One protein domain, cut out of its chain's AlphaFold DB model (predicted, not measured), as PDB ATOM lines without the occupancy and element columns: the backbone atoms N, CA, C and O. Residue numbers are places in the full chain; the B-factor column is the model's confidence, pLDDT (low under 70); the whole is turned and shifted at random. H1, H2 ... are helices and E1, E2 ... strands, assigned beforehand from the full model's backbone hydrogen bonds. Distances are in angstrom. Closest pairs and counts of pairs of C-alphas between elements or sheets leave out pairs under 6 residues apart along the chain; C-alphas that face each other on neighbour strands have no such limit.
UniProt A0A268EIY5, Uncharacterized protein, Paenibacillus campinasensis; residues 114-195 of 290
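Overview. This is residues 114 to 195 of the 290 residues of an uncharacterized protein of Paenibacillus campinasensis (UniProt A0A268EIY5). A small three-stranded antiparallel sheet, E1 to E3, stands beside a core helix, H4, which grazes it with residues 185 to 193. H1 and H2 both pack on H4, H2 nearly at right angles to it, while the short H3 sits at one end of the domain, away from the sheet. The 82 printed residues hold four named helices and three named strands in the order H1, E1, E2, E3, H2, H3, H4, and the class is mixed, helices and strands. The whole is compact, with a radius of gyration of the C-alphas of 11.9 A and spans of 36 by 26 by 21 A.

Arrangement. The sheet has the order E1, residues 123 to 125, E2, residues 131 to 136, and E3, residues 139 to 144. It is a meander, each strand the antiparallel neighbour of the one before. E1 and E2 form a hairpin with directions at 150 degrees, and N 124 and O 133 are 2.9 A apart, within hydrogen-bond range. E2 and E3 form a hairpin at 157 degrees, with N 134 and O 141 at 2.8 A and N 141 and O 134 at 2.9 A. H4, residues 181 to 193, is on the sheet but only grazes it, with residues 185 to 193; the closest C-alphas of E1 and H4 are those of Ile 123 and Ile 189, 7.5 A apart. H1, residues 114 to 120, touches H4 at a steep tilt of 54 degrees, the same way, and the closest C-alphas are those of Val 116 and Ala 188, 5.3 A apart. H1 is only just on the sheet, with 5 pairs of C-alphas within 10 A, and only grazes it with residues 119 to 120. H2, residues 153 to 162, is not on the sheet. It touches H4, about perpendicular at 75 degrees, and H4 touches it with residues 182 to 186 alone; the closest C-alphas are those of Val 156 and Ala 186, 5.9 A apart. H3, residues 170 to 173, is close to H1 but not clearly touching it, with the C-alphas of Ala 115 and Leu 172 closest at 6.9 A. H3 and H2 are apart. In H1, H2 and H4 every O i to N i+4 pair is within hydrogen-bond range; H3 is too short for such a pair.

Along the chain. E2 measures 15.6 A from C-alpha 131 to C-alpha 136, and E3 17.2 A from C-alpha 139 to C-alpha 144; E1 measures 7.2 A. H4 is 18.1 A long and ends at C-alpha 193 (20.466, 52.514, 81.910). H2 is 14.2 A long, H1 9.8 A and H3 4.9 A. H1 begins at C-alpha 114 (27.896, 36.037, 86.481).

Size, cuts and confidence. The two C-alphas farthest apart are those of Arg 128 and Glu 176, at 37.4 A. The printed part has no cut and no long link. The mean pLDDT of the printed part is 82.5, and it is under 70 at residues 127 to 129 and 169 to 176.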
ATOM      1  N   GLU A 114      28.651  36.989  87.302       89.94
ATOM      2  CA  GLU A 114      27.896  36.037  86.481       89.94
ATOM      3  C   GLU A 114      26.379  36.239  86.624       89.94
ATOM      4  O   GLU A 114      25.678  36.381  85.624       89.94
ATOM      5  N   ALA A 115      25.874  36.362  87.857       88.56
ATOM      6  CA  ALA A 115      24.459  36.639  88.101       88.56
ATOM      7  C   ALA A 115      24.013  37.989  87.500       88.56
ATOM      8  O   ALA A 115      22.917  38.088  86.942       88.56
ATOM      9  N   VAL A 116      24.865  39.022  87.567       90.50
ATOM     10  CA  VAL A 116      24.613  40.328  86.928       90.50
ATOM     11  C   VAL A 116      24.563  40.198  85.403       90.50
ATOM     12  O   VAL A 116      23.663  40.759  84.782       90.50
ATOM     13  N   HIS A 117      25.486  39.455  84.787       90.06
ATOM     14  CA  HIS A 117      25.491  39.197  83.339       90.06
ATOM     15  C   HIS A 117      24.255  38.427  82.885       90.06
ATOM     16  O   HIS A 117      23.651  38.781  81.872       90.06
ATOM     17  N   GLN A 118      23.845  37.415  83.645       88.88
ATOM     18  CA  GLN A 118      22.638  36.664  83.336       88.88
ATOM     19  C   GLN A 118      21.400  37.559  83.411       88.88
ATOM     20  O   GLN A 118      20.597  37.553  82.481       88.88
ATOM     21  N   TYR A 119      21.273  38.391  84.449       91.00
ATOM     22  CA  TYR A 119      20.149  39.322  84.550       91.00
ATOM     23  C   TYR A 119      20.155  40.360  83.419       91.00
ATOM     24  O   TYR A 119      19.110  40.644  82.841       91.00
ATOM     25  N   LEU A 120      21.326  40.896  83.054       90.19
ATOM     26  CA  LEU A 120      21.472  41.820  81.921       90.19
ATOM     27  C   LEU A 120      20.921  41.240  80.614       90.19
ATOM     28  O   LEU A 120      20.361  41.990  79.821       90.19
ATOM     29  N   SER A 121      21.045  39.925  80.400       90.44
ATOM     30  CA  SER A 121      20.523  39.259  79.197       90.44
ATOM     31  C   SER A 121      18.993  39.283  79.085       90.44
ATOM     32  O   SER A 121      18.457  39.044  78.006       90.44
ATOM     33  N   TRP A 122      18.288  39.591  80.177       89.50
ATOM     34  CA  TRP A 122      16.831  39.722  80.203       89.50
ATOM     35  C   TRP A 122      16.342  41.151  79.976       89.50
ATOM     36  O   TRP A 122      15.132  41.361  79.913       89.50
ATOM     37  N   ILE A 123      17.251  42.128  79.898       89.94
ATOM     38  CA  ILE A 123      16.911  43.546  79.767       89.94
ATOM     39  C   ILE A 123      16.992  43.963  78.300       89.94
ATOM     40  O   ILE A 123      18.025  43.799  77.649       89.94
ATOM     41  N   GLN A 124      15.926  44.579  77.802       87.75
ATOM     42  CA  GLN A 124      15.868  45.155  76.462       87.75
ATOM     43  C   GLN A 124      15.078  46.469  76.463       87.75
ATOM     44  O   GLN A 124      14.364  46.780  77.415       87.75
ATOM     45  N   PHE A 125      15.211  47.253  75.396       81.69
ATOM     46  CA  PHE A 125      14.296  48.367  75.149       81.69
ATOM     47  C   PHE A 125      13.015  47.880  74.486       81.69
ATOM     48  O   PHE A 125      13.050  46.925  73.708       81.69
ATOM     49  N   ASP A 126      11.923  48.609  74.723       74.75
ATOM     50  CA  ASP A 126      10.771  48.549  73.833       74.75
ATOM     51  C   ASP A 126      11.149  49.058  72.433       74.75
ATOM     52  O   ASP A 126      12.169  49.720  72.221       74.75
ATOM     53  N   MET A 127      10.298  48.781  71.446       60.66
ATOM     54  CA  MET A 127      10.545  49.195  70.057       60.66
ATOM     55  C   MET A 127      10.684  50.721  69.868       60.66
ATOM     56  O   MET A 127      11.100  51.155  68.794       60.66
ATOM     57  N   ARG A 128      10.318  51.539  70.866       64.31
ATOM     58  CA  ARG A 128      10.374  53.010  70.819       64.31
ATOM     59  C   ARG A 128      11.570  53.596  71.575       64.31
ATOM     60  O   ARG A 128      11.934  54.731  71.291       64.31
ATOM     61  N   GLY A 129      12.197  52.840  72.477       69.19
ATOM     62  CA  GLY A 129      13.349  53.265  73.276       69.19
ATOM     63  C   GLY A 129      13.006  54.024  74.565       69.19
ATOM     64  O   GLY A 129      13.916  54.424  75.287       69.19
ATOM     65  N   ASP A 130      11.723  54.204  74.881       77.44
ATOM     66  CA  ASP A 130      11.277  54.976  76.054       77.44
ATOM     67  C   ASP A 130      11.091  54.083  77.290       77.44
ATOM     68  O   ASP A 130      11.260  54.508  78.442       77.44
ATOM     69  N   TYR A 131      10.758  52.816  77.046       84.50
ATOM     70  CA  TYR A 131      10.514  51.819  78.075       84.50
ATOM     71  C   TYR A 131      11.583  50.735  78.046       84.50
ATOM     72  O   TYR A 131      12.095  50.351  76.996       84.50
ATOM     73  N   ILE A 132      11.896  50.235  79.233       87.81
ATOM     74  CA  ILE A 132      12.765  49.089  79.440       87.81
ATOM     75  C   ILE A 132      11.884  47.911  79.790       87.81
ATOM     76  O   ILE A 132      11.076  47.996  80.714       87.81
ATOM     77  N   GLU A 133      12.069  46.823  79.060       89.19
ATOM     78  CA  GLU A 133      11.457  45.532  79.307       89.19
ATOM     79  C   GLU A 133      12.461  44.622  80.014       89.19
ATOM     80  O   GLU A 133      13.644  44.574  79.668       89.19
ATOM     81  N   VAL A 134      11.975  43.883  81.006       89.56
ATOM     82  CA  VAL A 134      12.743  42.889  81.750       89.56
ATOM     83  C   VAL A 134      11.982  41.568  81.713       89.56
ATOM     84  O   VAL A 134      10.925  41.431  82.335       89.56
ATOM     85  N   GLY A 135      12.501  40.598  80.962       87.50
ATOM     86  CA  GLY A 135      11.915  39.266  80.813       87.50
ATOM     87  C   GLY A 135      12.212  38.368  82.013       87.50
ATOM     88  O   GLY A 135      13.191  37.628  82.000       87.50
ATOM     89  N   LEU A 136      11.376  38.417  83.051       85.06
ATOM     90  CA  LEU A 136      11.520  37.558  84.230       85.06
ATOM     91  C   LEU A 136      10.805  36.208  84.029       85.06
ATOM     92  O   LEU A 136       9.869  36.119  83.231       85.06
ATOM     93  N   PRO A 137      11.140  35.165  84.813       81.06
ATOM     94  CA  PRO A 137      10.411  33.891  84.785       81.06
ATOM     95  C   PRO A 137       8.920  34.029  85.119       81.06
ATOM     96  O   PRO A 137       8.095  33.268  84.622       81.06
ATOM     97  N   SER A 138       8.565  35.018  85.945       78.81
ATOM     98  CA  SER A 138       7.181  35.360  86.304       78.81
ATOM     99  C   SER A 138       6.476  36.241  85.259       78.81
ATOM    100  O   SER A 138       5.382  36.758  85.509       78.81
ATOM    101  N   GLY A 139       7.104  36.436  84.099       81.00
ATOM    102  CA  GLY A 139       6.625  37.246  82.990       81.00
ATOM    103  C   GLY A 139       7.404  38.546  82.816       81.00
ATOM    104  O   GLY A 139       8.196  38.959  83.664       81.00
ATOM    105  N   THR A 140       7.141  39.224  81.705       85.31
ATOM    106  CA  THR A 140       7.785  40.497  81.388       85.31
ATOM    107  C   THR A 140       7.311  41.592  82.340       85.31
ATOM    108  O   THR A 140       6.114  41.760  82.591       85.31
ATOM    109  N   ARG A 141       8.261  42.342  82.890       86.56
ATOM    110  CA  ARG A 141       8.032  43.605  83.594       86.56
ATOM    111  C   ARG A 141       8.557  44.740  82.738       86.56
ATOM    112  O   ARG A 141       9.410  44.525  81.883       86.56
ATOM    113  N   PHE A 142       8.056  45.943  82.965       87.25
ATOM    114  CA  PHE A 142       8.537  47.104  82.241       87.25
ATOM    115  C   PHE A 142       8.469  48.362  83.096       87.25
ATOM    116  O   PHE A 142       7.666  48.460  84.028       87.25
ATOM    117  N   PHE A 143       9.319  49.327  82.772       87.50
ATOM    118  CA  PHE A 143       9.318  50.649  83.385       87.50
ATOM    119  C   PHE A 143       9.870  51.687  82.411       87.50
ATOM    120  O   PHE A 143      10.592  51.358  81.473       87.50
ATOM    121  N   HIS A 144       9.521  52.953  82.614       85.56
ATOM    122  CA  HIS A 144      10.040  54.034  81.785       85.56
ATOM    123  C   HIS A 144      11.492  54.347  82.175       85.56
ATOM    124  O   HIS A 144      11.784  54.505  83.361       85.56
ATOM    125  N   ILE A 145      12.405  54.510  81.212       83.75
ATOM    126  CA  ILE A 145      13.841  54.667  81.518       83.75
ATOM    127  C   ILE A 145      14.135  55.854  82.448       83.75
ATOM    128  O   ILE A 145      14.905  55.737  83.399       83.75
ATOM    129  N   LEU A 146      13.466  56.990  82.225       81.00
ATOM    130  CA  LEU A 146      13.627  58.194  83.049       81.00
ATOM    131  C   LEU A 146      13.162  58.039  84.506       81.00
ATOM    132  O   LEU A 146      13.489  58.904  85.321       81.00
ATOM    133  N   ASP A 147      12.434  56.977  84.850       82.81
ATOM    134  CA  ASP A 147      11.976  56.741  86.220       82.81
ATOM    135  C   ASP A 147      13.062  56.097  87.101       82.81
ATOM    136  O   ASP A 147      12.943  56.104  88.327       82.81
ATOM    137  N   PHE A 148      14.131  55.552  86.508       85.69
ATOM    138  CA  PHE A 148      15.152  54.814  87.250       85.69
ATOM    139  C   PHE A 148      16.083  55.745  88.063       85.69
ATOM    140  O   PHE A 148      16.688  56.655  87.493       85.69
ATOM    141  N   PRO A 149      16.257  55.544  89.386       81.62
ATOM    142  CA  PRO A 149      17.012  56.467  90.240       81.62
ATOM    143  C   PRO A 149      18.527  56.191  90.291       81.62
ATOM    144  O   PRO A 149      19.012  55.557  91.221       81.62
ATOM    145  N   LEU A 150      19.310  56.745  89.357       78.25
ATOM    146  CA  LEU A 150      20.770  56.521  89.251       78.25
ATOM    147  C   LEU A 150      21.655  57.187  90.324       78.25
ATOM    148  O   LEU A 150      22.876  57.060  90.287       78.25
ATOM    149  N   TYR A 151      21.090  57.933  91.268       70.81
ATOM    150  CA  TYR A 151      21.882  58.764  92.180       70.81
ATOM    151  C   TYR A 151      22.176  58.104  93.540       70.81
ATOM    152  O   TYR A 151      23.129  58.513  94.207       70.81
ATOM    153  N   CYS A 152      21.393  57.106  93.986       76.69
ATOM    154  CA  CYS A 152      21.681  56.373  95.224       76.69
ATOM    155  C   CYS A 152      21.152  54.923  95.226       76.69
ATOM    156  O   CYS A 152      20.015  54.637  94.849       76.69
ATOM    157  N   ARG A 153      21.971  53.981  95.723       83.50
ATOM    158  CA  ARG A 153      21.655  52.537  95.725       83.50
ATOM    159  C   ARG A 153      20.399  52.190  96.534       83.50
ATOM    160  O   ARG A 153      19.695  51.253  96.175       83.50
ATOM    161  N   VAL A 154      20.099  52.924  97.610       81.88
ATOM    162  CA  VAL A 154      18.892  52.687  98.428       81.88
ATOM    163  C   VAL A 154      17.623  52.903  97.599       81.88
ATOM    164  O   VAL A 154      16.759  52.027  97.589       81.88
ATOM    165  N   SER A 155      17.551  53.997  96.836       80.00
ATOM    166  CA  SER A 155      16.425  54.266  95.936       80.00
ATOM    167  C   SER A 155      16.344  53.259  94.795       80.00
ATOM    168  O   SER A 155      15.245  52.832  94.451       80.00
ATOM    169  N   VAL A 156      17.482  52.800  94.257       86.12
ATOM    170  CA  VAL A 156      17.492  51.724  93.248       86.12
ATOM    171  C   VAL A 156      16.891  50.431  93.805       86.12
ATOM    172  O   VAL A 156      16.046  49.818  93.159       86.12
ATOM    173  N   ARG A 157      17.268  50.016  95.021       86.38
ATOM    174  CA  ARG A 157      16.694  48.815  95.656       86.38
ATOM    175  C   ARG A 157      15.185  48.946  95.861       86.38
ATOM    176  O   ARG A 157      14.460  47.979  95.641       86.38
ATOM    177  N   GLY A 158      14.721  50.126  96.277       83.50
ATOM    178  CA  GLY A 158      13.292  50.431  96.385       83.50
ATOM    179  C   GLY A 158      12.584  50.313  95.035       83.50
ATOM    180  O   GLY A 158      11.564  49.638  94.934       83.50
ATOM    181  N   PHE A 159      13.182  50.875  93.981       87.12
ATOM    182  CA  PHE A 159      12.679  50.781  92.612       87.12
ATOM    183  C   PHE A 159      12.525  49.334  92.138       87.12
ATOM    184  O   PHE A 159      11.460  48.967  91.643       87.12
ATOM    185  N   VAL A 160      13.566  48.516  92.322       89.75
ATOM    186  CA  VAL A 160      13.579  47.095  91.940       89.75
ATOM    187  C   VAL A 160      12.436  46.340  92.614       89.75
ATOM    188  O   VAL A 160      11.681  45.648  91.935       89.75
ATOM    189  N   LYS A 161      12.265  46.518  93.928       86.88
ATOM    190  CA  LYS A 161      11.197  45.855  94.689       86.88
ATOM    191  C   LYS A 161       9.807  46.308  94.263       86.88
ATOM    192  O   LYS A 161       8.943  45.469  94.037       86.88
ATOM    193  N   ASN A 162       9.601  47.618  94.117       82.62
ATOM    194  CA  ASN A 162       8.307  48.165  93.709       82.62
ATOM    195  C   ASN A 162       7.865  47.598  92.357       82.62
ATOM    196  O   ASN A 162       6.713  47.221  92.194       82.62
ATOM    197  N   HIS A 163       8.787  47.458  91.405       84.94
ATOM    198  CA  HIS A 163       8.481  46.919  90.079       84.94
ATOM    199  C   HIS A 163       8.526  45.381  90.004       84.94
ATOM    200  O   HIS A 163       8.345  44.820  88.921       84.94
ATOM    201  N   GLY A 164       8.758  44.686  91.127       85.31
ATOM    202  CA  GLY A 164       8.856  43.224  91.179       85.31
ATOM    203  C   GLY A 164       9.989  42.661  90.320       85.31
ATOM    204  O   GLY A 164       9.843  41.592  89.731       85.31
ATOM    205  N   LEU A 165      11.095  43.401  90.208       89.19
ATOM    206  CA  LEU A 165      12.240  43.086  89.346       89.19
ATOM    207  C   LEU A 165      13.230  42.102  89.992       89.19
ATOM    208  O   LEU A 165      14.217  41.715  89.376       89.19
ATOM    209  N   ASP A 166      12.980  41.685  91.226       86.44
ATOM    210  CA  ASP A 166      13.837  40.829  92.045       86.44
ATOM    211  C   ASP A 166      13.490  39.332  91.989       86.44
ATOM    212  O   ASP A 166      13.995  38.570  92.803       86.44
ATOM    213  N   HIS A 167      12.667  38.881  91.040       79.44
ATOM    214  CA  HIS A 167      12.240  37.478  90.951       79.44
ATOM    215  C   HIS A 167      13.092  36.699  89.939       79.44
ATOM    216  O   HIS A 167      12.864  36.775  88.731       79.44
ATOM    217  N   PHE A 168      14.076  35.946  90.434       74.94
ATOM    218  CA  PHE A 168      15.004  35.151  89.624       74.94
ATOM    219  C   PHE A 168      14.511  33.689  89.524       74.94
ATOM    220  O   PHE A 168      13.729  33.248  90.365       74.94
ATOM    221  N   PRO A 169      14.963  32.891  88.538       68.31
ATOM    222  CA  PRO A 169      14.860  31.438  88.603       68.31
ATOM    223  C   PRO A 169      15.544  30.904  89.873       68.31
ATOM    224  O   PRO A 169      16.588  31.422  90.277       68.31
ATOM    225  N   LEU A 170      15.016  29.812  90.436       60.09
ATOM    226  CA  LEU A 170      15.572  29.097  91.604       60.09
ATOM    227  C   LEU A 170      17.073  28.756  91.468       60.09
ATOM    228  O   LEU A 170      17.793  28.654  92.457       60.09
ATOM    229  N   GLU A 171      17.568  28.584  90.245       60.56
ATOM    230  CA  GLU A 171      18.982  28.304  89.960       60.56
ATOM    231  C   GLU A 171      19.904  29.469  90.365       60.56
ATOM    232  O   GLU A 171      21.006  29.238  90.861       60.56
ATOM    233  N   LEU A 172      19.427  30.714  90.248       58.38
ATOM    234  CA  LEU A 172      20.140  31.922  90.677       58.38
ATOM    235  C   LEU A 172      19.936  32.245  92.164       58.38
ATOM    236  O   LEU A 172      20.771  32.922  92.758       58.38
ATOM    237  N   GLU A 173      18.872  31.737  92.792       56.22
ATOM    238  CA  GLU A 173      18.668  31.835  94.249       56.22
ATOM    239  C   GLU A 173      19.714  31.055  95.045       56.22
ATOM    240  O   GLU A 173      20.089  31.456  96.145       56.22
ATOM    241  N   ASN A 174      20.210  29.961  94.465       57.28
ATOM    242  CA  ASN A 174      21.189  29.072  95.087       57.28
ATOM    243  C   ASN A 174      22.646  29.462  94.797       57.28
ATOM    244  O   ASN A 174      23.576  28.810  95.283       57.28
ATOM    245  N   LEU A 175      22.882  30.522  94.018       62.06
ATOM    246  CA  LEU A 175      24.217  31.082  93.880       62.06
ATOM    247  C   LEU A 175      24.621  31.663  95.237       62.06
ATOM    248  O   LEU A 175      24.032  32.630  95.708       62.06
ATOM    249  N   GLU A 176      25.670  31.108  95.853       66.06
ATOM    250  CA  GLU A 176      26.358  31.684  97.026       66.06
ATOM    251  C   GLU A 176      27.071  33.021  96.693       66.06
ATOM    252  O   GLU A 176      28.231  33.256  97.054       66.06
ATOM    253  N   SER A 177      26.403  33.882  95.932       75.94
ATOM    254  CA  SER A 177      26.778  35.249  95.627       75.94
ATOM    255  C   SER A 177      26.773  36.081  96.907       75.94
ATOM    256  O   SER A 177      26.007  35.844  97.842       75.94
ATOM    257  N   ILE A 178      27.641  37.090  96.953       84.62
ATOM    258  CA  ILE A 178      27.607  38.093  98.023       84.62
ATOM    259  C   ILE A 178      26.420  39.061  97.878       84.62
ATOM    260  O   ILE A 178      26.031  39.715  98.846       84.62
ATOM    261  N   PHE A 179      25.844  39.157  96.678       87.69
ATOM    262  CA  PHE A 179      24.692  39.999  96.380       87.69
ATOM    263  C   PHE A 179      23.418  39.171  96.357       87.69
ATOM    264  O   PHE A 179      23.362  38.120  95.723       87.69
ATOM    265  N   ASN A 180      22.385  39.679  97.030       87.38
ATOM    266  CA  ASN A 180      21.041  39.137  96.896       87.38
ATOM    267  C   ASN A 180      20.423  39.541  95.546       87.38
ATOM    268  O   ASN A 180      20.940  40.411  94.845       87.38
ATOM    269  N   GLN A 181      19.285  38.936  95.217       88.19
ATOM    270  CA  GLN A 181      18.529  39.185  93.988       88.19
ATOM    271  C   GLN A 181      18.267  40.675  93.722       88.19
ATOM    272  O   GLN A 181      18.521  41.171  92.626       88.19
ATOM    273  N   VAL A 182      17.817  41.411  94.744       91.06
ATOM    274  CA  VAL A 182      17.526  42.849  94.635       91.06
ATOM    275  C   VAL A 182      18.770  43.624  94.205       91.06
ATOM    276  O   VAL A 182      18.688  44.510  93.359       91.06
ATOM    277  N   GLU A 183      19.925  43.299  94.784       90.94
ATOM    278  CA  GLU A 183      21.188  43.958  94.470       90.94
ATOM    279  C   GLU A 183      21.699  43.580  93.075       90.94
ATOM    280  O   GLU A 183      22.136  44.456  92.336       90.94
ATOM    281  N   VAL A 184      21.586  42.311  92.677       91.69
ATOM    282  CA  VAL A 184      21.957  41.869  91.323       91.69
ATOM    283  C   VAL A 184      21.122  42.598  90.267       91.69
ATOM    284  O   VAL A 184      21.687  43.171  89.335       91.69
ATOM    285  N   ALA A 185      19.798  42.651  90.446       92.12
ATOM    286  CA  ALA A 185      18.896  43.380  89.555       92.12
ATOM    287  C   ALA A 185      19.230  44.881  89.528       92.12
ATOM    288  O   ALA A 185      19.317  45.483  88.459       92.12
ATOM    289  N   ALA A 186      19.488  45.479  90.696       91.69
ATOM    290  CA  ALA A 186      19.874  46.881  90.819       91.69
ATOM    291  C   ALA A 186      21.143  47.213  90.020       91.69
ATOM    292  O   ALA A 186      21.155  48.203  89.289       91.69
ATOM    293  N   ILE A 187      22.189  46.390  90.142       91.75
ATOM    294  CA  ILE A 187      23.463  46.561  89.430       91.75
ATOM    295  C   ILE A 187      23.268  46.379  87.923       91.75
ATOM    296  O   ILE A 187      23.742  47.201  87.139       91.75
ATOM    297  N   ALA A 188      22.567  45.320  87.512       91.94
ATOM    298  CA  ALA A 188      22.327  45.018  86.105       91.94
ATOM    299  C   ALA A 188      21.546  46.143  85.408       91.94
ATOM    300  O   ALA A 188      21.974  46.647  84.369       91.94
ATOM    301  N   ILE A 189      20.443  46.596  86.007       90.88
ATOM    302  CA  ILE A 189      19.629  47.672  85.437       90.88
ATOM    303  C   ILE A 189      20.412  48.986  85.415       90.88
ATOM    304  O   ILE A 189      20.421  49.663  84.392       90.88
ATOM    305  N   GLU A 190      21.121  49.337  86.492       89.50
ATOM    306  CA  GLU A 190      21.962  50.540  86.526       89.50
ATOM    307  C   GLU A 190      23.027  50.527  85.423       89.50
ATOM    308  O   GLU A 190      23.212  51.520  84.712       89.50
ATOM    309  N   ARG A 191      23.686  49.387  85.214       88.88
ATOM    310  CA  ARG A 191      24.667  49.212  84.141       88.88
ATOM    311  C   ARG A 191      24.048  49.340  82.749       88.88
ATOM    312  O   ARG A 191      24.693  49.855  81.836       88.88
ATOM    313  N   PHE A 192      22.812  48.883  82.573       89.50
ATOM    314  CA  PHE A 192      22.081  49.052  81.322       89.50
ATOM    315  C   PHE A 192      21.710  50.525  81.092       89.50
ATOM    316  O   PHE A 192      22.070  51.096  80.065       89.50
ATOM    317  N   VAL A 193      21.054  51.168  82.062       86.94
ATOM    318  CA  VAL A 193      20.466  52.514  81.910       86.94
ATOM    319  C   VAL A 193      21.471  53.659  81.975       86.94
ATOM    320  O   VAL A 193      21.240  54.703  81.368       86.94
ATOM    321  N   SER A 194      22.606  53.479  82.653       83.56
ATOM    322  CA  SER A 194      23.669  54.496  82.748       83.56
ATOM    323  C   SER A 194      24.286  54.874  81.399       83.56
ATOM    324  O   SER A 194      24.899  55.931  81.286       83.56
ATOM    325  N   LYS A 195      24.088  54.058  80.357       83.62
ATOM    326  CA  LYS A 195      24.502  54.366  78.978       83.62
ATOM    327  C   LYS A 195      23.589  55.380  78.281       83.62
ATOM    328  O   LYS A 195      23.978  55.950  77.268       83.62
TER     329      LYS A 195